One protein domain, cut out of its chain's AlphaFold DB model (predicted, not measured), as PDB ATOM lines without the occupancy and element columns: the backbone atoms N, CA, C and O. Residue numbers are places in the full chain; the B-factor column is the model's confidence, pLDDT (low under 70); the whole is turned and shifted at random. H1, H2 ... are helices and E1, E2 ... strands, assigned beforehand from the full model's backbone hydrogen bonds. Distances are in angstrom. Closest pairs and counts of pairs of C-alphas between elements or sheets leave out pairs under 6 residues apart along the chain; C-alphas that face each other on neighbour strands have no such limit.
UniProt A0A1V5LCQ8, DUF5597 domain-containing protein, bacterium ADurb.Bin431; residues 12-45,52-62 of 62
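Overview. This is residues 12 to 45 and 52 to 62 of the 62 residues of the protein "DUF5597 domain-containing protein" of bacterium ADurb.Bin431 (UniProt A0A1V5LCQ8). The model is a narrow, strongly twisted ribbon of three antiparallel strands, with the long strand E1 in the middle, E2 beside its later residues and E3 beside its earlier ones. E2 folds back from E1 as a hairpin, and the short helix H1 follows E2 and only grazes the sheet. The printed part has 45 residues, with E1, E2, H1 and E3 in that order along the chain; the sheet's order is E2, E1, E3, and the class is mostly strand. It is flat, spanning 38 by 21 by 11 A, and only just loose, close to compact, with a radius of gyration of the C-alphas of 11.4 A.

Along the chain. E1, residues 12 to 23, begins with C-alpha 12 at (200.291, 155.472, 165.742), measures 29.4 A and bends by 62 degrees at residue 15. E2, residues 26 to 33, measures 19.9 A and bends by 61 degrees at residue 30. H1, residues 35 to 38, measures 5.7 A. E3, residues 54 to 61, measures 22.2 A and ends with C-alpha 61 at (201.746, 161.331, 164.189).

Arrangement. E1 is the inner strand; E2 and E3 are edge strands. The hairpin E1 and E2 is antiparallel at 128 degrees, with N 30 and O 19 2.7 A apart, within hydrogen-bond range. E1 and E3 are antiparallel at 160 degrees, with N 13 and O 59 2.8 A apart, also within range. H1 is only just on the sheet, with 5 pairs of C-alphas within 10 A, and only grazes it with residues 37 to 38. The closest C-alphas of E1 and H1, those of Val 17 and Thr 38, are 7.7 A apart. H1 is too short for an O i to N i+4 pair; its one O i to N i+3 pair is within range.

Size, cuts and confidence. The two C-alphas farthest apart, those of Glu 24 and Arg 62, are 38.3 A apart. The links E1 to E2 and E2 to H1 are tight. Residues 46 to 51 are not printed, and C-alphas 45 and 52 are 10.8 A apart across this cut, in the link H1 to E3. The mean pLDDT of the printed part is 88.5, that of H1 is 73, and no printed residue is under 70.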
ATOM      1  N   THR A  12     199.643 155.826 164.474       92.50
ATOM      2  CA  THR A  12     200.291 155.472 165.742       92.50
ATOM      3  C   THR A  12     201.576 154.714 165.450       92.50
ATOM      4  O   THR A  12     201.568 153.771 164.660       92.50
ATOM      5  N   GLY A  13     202.670 155.125 166.083       89.81
ATOM      6  CA  GLY A  13     203.971 154.464 166.018       89.81
ATOM      7  C   GLY A  13     204.436 153.982 167.390       89.81
ATOM      8  O   GLY A  13     203.946 154.430 168.432       89.81
ATOM      9  N   ILE A  14     205.402 153.065 167.392       91.88
ATOM     10  CA  ILE A  14     206.062 152.582 168.607       91.88
ATOM     11  C   ILE A  14     207.304 153.439 168.853       91.88
ATOM     12  O   ILE A  14     208.237 153.438 168.058       91.88
ATOM     13  N   GLY A  15     207.320 154.175 169.963       90.81
ATOM     14  CA  GLY A  15     208.448 155.028 170.345       90.81
ATOM     15  C   GLY A  15     209.532 154.277 171.119       90.81
ATOM     16  O   GLY A  15     210.724 154.512 170.927       90.81
ATOM     17  N   SER A  16     209.141 153.365 172.011       91.31
ATOM     18  CA  SER A  16     210.092 152.527 172.746       91.31
ATOM     19  C   SER A  16     209.469 151.222 173.208       91.31
ATOM     20  O   SER A  16     208.291 151.188 173.557       91.31
ATOM     21  N   VAL A  17     210.289 150.175 173.283       92.31
ATOM     22  CA  VAL A  17     209.912 148.886 173.864       92.31
ATOM     23  C   VAL A  17     211.006 148.453 174.827       92.31
ATOM     24  O   VAL A  17     212.163 148.303 174.437       92.31
ATOM     25  N   GLU A  18     210.642 148.271 176.089       93.81
ATOM     26  CA  GLU A  18     211.544 147.793 177.134       93.81
ATOM     27  C   GLU A  18     211.049 146.456 177.656       93.81
ATOM     28  O   GLU A  18     209.909 146.349 178.093       93.81
ATOM     29  N   GLU A  19     211.908 145.449 177.641       93.12
ATOM     30  CA  GLU A  19     211.675 144.216 178.379       93.12
ATOM     31  C   GLU A  19     212.008 144.429 179.848       93.12
ATOM     32  O   GLU A  19     212.950 145.154 180.173       93.12
ATOM     33  N   GLY A  20     211.252 143.814 180.751       94.12
ATOM     34  CA  GLY A  20     211.478 143.989 182.179       94.12
ATOM     35  C   GLY A  20     210.584 143.124 183.048       94.12
ATOM     36  O   GLY A  20     209.987 142.148 182.590       94.12
ATOM     37  N   ARG A  21     210.531 143.474 184.333       95.31
ATOM     38  CA  ARG A  21     209.764 142.763 185.364       95.31
ATOM     39  C   ARG A  21     209.038 143.754 186.271       95.31
ATOM     40  O   ARG A  21     209.534 144.849 186.510       95.31
ATOM     41  N   MET A  22     207.879 143.354 186.784       94.75
ATOM     42  CA  MET A  22     207.175 144.055 187.850       94.75
ATOM     43  C   MET A  22     207.607 143.385 189.145       94.75
ATOM     44  O   MET A  22     207.373 142.189 189.316       94.75
ATOM     45  N   ILE A  23     208.258 144.134 190.025       96.50
ATOM     46  CA  ILE A  23     208.681 143.666 191.345       96.50
ATOM     47  C   ILE A  23     208.038 144.617 192.343       96.50
ATOM     48  O   ILE A  23     208.237 145.823 192.249       96.50
ATOM     49  N   GLU A  24     207.189 144.089 193.226       96.88
ATOM     50  CA  GLU A  24     206.513 144.881 194.269       96.88
ATOM     51  C   GLU A  24     205.752 146.108 193.722       96.88
ATOM     52  O   GLU A  24     205.714 147.175 194.325       96.88
ATOM     53  N   GLY A  25     205.143 145.971 192.538       95.69
ATOM     54  CA  GLY A  25     204.401 147.058 191.886       95.69
ATOM     55  C   GLY A  25     205.276 148.100 191.180       95.69
ATOM     56  O   GLY A  25     204.743 149.019 190.559       95.69
ATOM     57  N   VAL A  26     206.599 147.937 191.199       96.56
ATOM     58  CA  VAL A  26     207.561 148.809 190.521       96.56
ATOM     59  C   VAL A  26     208.081 148.135 189.255       96.56
ATOM     60  O   VAL A  26     208.365 146.937 189.224       96.56
ATOM     61  N   TRP A  27     208.210 148.916 188.181       95.50
ATOM     62  CA  TRP A  27     208.814 148.444 186.940       95.50
ATOM     63  C   TRP A  27     210.340 148.439 187.038       95.50
ATOM     64  O   TRP A  27     210.961 149.488 187.211       95.50
ATOM     65  N   HIS A  28     210.940 147.273 186.822       96.38
ATOM     66  CA  HIS A  28     212.377 147.092 186.673       96.38
ATOM     67  C   HIS A  28     212.715 146.838 185.202       96.38
ATOM     68  O   HIS A  28     212.367 145.793 184.644       96.38
ATOM     69  N   SER A  29     213.398 147.800 184.576       93.12
ATOM     70  CA  SER A  29     213.833 147.692 183.181       93.12
ATOM     71  C   SER A  29     214.970 146.678 183.032       93.12
ATOM     72  O   SER A  29     215.957 146.717 183.764       93.12
ATOM     73  N   GLY A  30     214.825 145.786 182.058       90.69
ATOM     74  CA  GLY A  30     215.872 144.927 181.518       90.69
ATOM     75  C   GLY A  30     216.425 145.511 180.216       90.69
ATOM     76  O   GLY A  30     216.871 146.658 180.180       90.69
ATOM     77  N   ARG A  31     216.401 144.729 179.128       89.62
ATOM     78  CA  ARG A  31     216.896 145.184 177.819       89.62
ATOM     79  C   ARG A  31     215.884 146.071 177.093       89.62
ATOM     80  O   ARG A  31     214.681 145.821 177.127       89.62
ATOM     81  N   ARG A  32     216.377 147.067 176.356       89.25
ATOM     82  CA  ARG A  32     215.573 147.836 175.398       89.25
ATOM     83  C   ARG A  32     215.681 147.203 174.017       89.25
ATOM     84  O   ARG A  32     216.790 146.999 173.533       89.25
ATOM     85  N   LEU A  33     214.540 146.916 173.394       87.00
ATOM     86  CA  LEU A  33     214.508 146.436 172.014       87.00
ATOM     87  C   LEU A  33     214.731 147.620 171.068       87.00
ATOM     88  O   LEU A  33     214.202 148.716 171.293       87.00
ATOM     89  N   ASN A  34     215.526 147.410 170.023       79.12
ATOM     90  CA  ASN A  34     215.874 148.445 169.053       79.12
ATOM     91  C   ASN A  34     215.890 147.901 167.615       79.12
ATOM     92  O   ASN A  34     215.761 146.700 167.390       79.12
ATOM     93  N   GLY A  35     216.001 148.812 166.641       72.50
ATOM     94  CA  GLY A  35     216.225 148.483 165.229       72.50
ATOM     95  C   GLY A  35     215.297 147.385 164.702       72.50
ATOM     96  O   GLY A  35     214.067 147.513 164.766       72.50
ATOM     97  N   ASP A  36     215.909 146.300 164.229       73.94
ATOM     98  CA  ASP A  36     215.247 145.141 163.623       73.94
ATOM     99  C   ASP A  36     214.278 144.432 164.576       73.94
ATOM    100  O   ASP A  36     213.224 143.963 164.149       73.94
ATOM    101  N   GLN A  37     214.541 144.455 165.887       70.88
ATOM    102  CA  GLN A  37     213.680 143.828 166.900       70.88
ATOM    103  C   GLN A  37     212.328 144.546 167.067       70.88
ATOM    104  O   GLN A  37     211.380 143.983 167.618       70.88
ATOM    105  N   THR A  38     212.238 145.795 166.597       74.06
ATOM    106  CA  THR A  38     210.998 146.593 166.576       74.06
ATOM    107  C   THR A  38     210.480 146.846 165.158       74.06
ATOM    108  O   THR A  38     209.532 147.613 164.969       74.06
ATOM    109  N   HIS A  39     211.122 146.251 164.143       77.00
ATOM    110  CA  HIS A  39     210.815 146.489 162.733       77.00
ATOM    111  C   HIS A  39     210.715 148.000 162.415       77.00
ATOM    112  O   HIS A  39     209.758 148.462 161.783       77.00
ATOM    113  N   GLN A  40     211.671 148.782 162.940       78.69
ATOM    114  CA  GLN A  40     211.691 150.254 162.893       78.69
ATOM    115  C   GLN A  40     210.451 150.918 163.529       78.69
ATOM    116  O   GLN A  40     209.874 151.856 162.985       78.69
ATOM    117  N   GLY A  41     210.016 150.412 164.685       73.25
ATOM    118  CA  GLY A  41     208.878 150.955 165.432       73.25
ATOM    119  C   GLY A  41     207.498 150.565 164.886       73.25
ATOM    120  O   GLY A  41     206.513 151.250 165.174       73.25
ATOM    121  N   ARG A  42     207.409 149.482 164.102       79.25
ATOM    122  CA  ARG A  42     206.158 149.020 163.472       79.25
ATOM    123  C   ARG A  42     205.610 147.746 164.097       79.25
ATOM    124  O   ARG A  42     204.408 147.668 164.318       79.25
ATOM    125  N   HIS A  43     206.467 146.769 164.388       82.62
ATOM    126  CA  HIS A  43     206.074 145.458 164.912       82.62
ATOM    127  C   HIS A  43     206.991 145.059 166.067       82.62
ATOM    128  O   HIS A  43     208.174 145.370 166.052       82.62
ATOM    129  N   ILE A  44     206.471 144.336 167.054       84.62
ATOM    130  CA  ILE A  44     207.280 143.766 168.136       84.62
ATOM    131  C   ILE A  44     207.430 142.278 167.859       84.62
ATOM    132  O   ILE A  44     206.423 141.576 167.743       84.62
ATOM    133  N   GLN A  45     208.665 141.791 167.765       81.31
ATOM    134  CA  GLN A  45     208.897 140.354 167.700       81.31
ATOM    135  C   GLN A  45     208.751 139.749 169.097       81.31
ATOM    136  O   GLN A  45     209.460 140.133 170.027       81.31
ATOM    137  N   THR A  52     207.511 136.951 178.016       88.75
ATOM    138  CA  THR A  52     208.194 138.222 178.258       88.75
ATOM    139  C   THR A  52     207.187 139.269 178.674       88.75
ATOM    140  O   THR A  52     206.005 139.193 178.341       88.75
ATOM    141  N   MET A  53     207.659 140.261 179.420       92.50
ATOM    142  CA  MET A  53     206.859 141.424 179.751       92.50
ATOM    143  C   MET A  53     207.531 142.660 179.178       92.50
ATOM    144  O   MET A  53     208.714 142.911 179.419       92.50
ATOM    145  N   LEU A  54     206.755 143.411 178.402       92.88
ATOM    146  CA  LEU A  54     207.226 144.545 177.630       92.88
ATOM    147  C   LEU A  54     206.468 145.808 178.041       92.88
ATOM    148  O   LEU A  54     205.238 145.842 178.008       92.88
ATOM    149  N   ARG A  55     207.199 146.870 178.368       94.19
ATOM    150  CA  ARG A  55     206.658 148.220 178.520       94.19
ATOM    151  C   ARG A  55     206.797 148.956 177.192       94.19
ATOM    152  O   ARG A  55     207.906 149.275 176.763       94.19
ATOM    153  N   VAL A  56     205.662 149.212 176.539       93.31
ATOM    154  CA  VAL A  56     205.591 149.837 175.209       93.31
ATOM    155  C   VAL A  56     205.138 151.289 175.333       93.31
ATOM    156  O   VAL A  56     204.076 151.568 175.887       93.31
ATOM    157  N   LYS A  57     205.920 152.220 174.780       94.12
ATOM    158  CA  LYS A  57     205.518 153.621 174.617       94.12
ATOM    159  C   LYS A  57     205.065 153.850 173.182       94.12
ATOM    160  O   LYS A  57     205.838 153.620 172.253       94.12
ATOM    161  N   LEU A  58     203.843 154.338 173.017       93.56
ATOM    162  CA  LEU A  58     203.270 154.701 171.723       93.56
ATOM    163  C   LEU A  58     203.301 156.218 171.522       93.56
ATOM    164  O   LEU A  58     203.336 156.981 172.490       93.56
ATOM    165  N   TYR A  59     203.278 156.645 170.265       91.75
ATOM    166  CA  TYR A  59     203.098 158.045 169.895       91.75
ATOM    167  C   TYR A  59     202.169 158.164 168.691       91.75
ATOM    168  O   TYR A  59     202.093 157.258 167.863       91.75
ATOM    169  N   SER A  60     201.484 159.298 168.589       93.38
ATOM    170  CA  SER A  60     200.653 159.636 167.439       93.38
ATOM    171  C   SER A  60     201.391 160.590 166.508       93.38
ATOM    172  O   SER A  60     202.119 161.469 166.973       93.38
ATOM    173  N   TYR A  61     201.200 160.433 165.203       87.75
ATOM    174  CA  TYR A  61     201.746 161.331 164.189       87.75
ATOM    175  C   TYR A  61     200.770 161.496 163.020       87.75
ATOM    176  O   TYR A  61     199.819 160.723 162.868       87.75
ATOM    177  N   ARG A  62     200.995 162.542 162.225       86.69
ATOM    178  CA  ARG A  62     200.236 162.844 161.013       86.69
ATOM    179  C   ARG A  62     201.092 162.580 159.787       86.69
ATOM    180  O   ARG A  62     202.293 162.919 159.851       86.69
TER     181      ARG A  62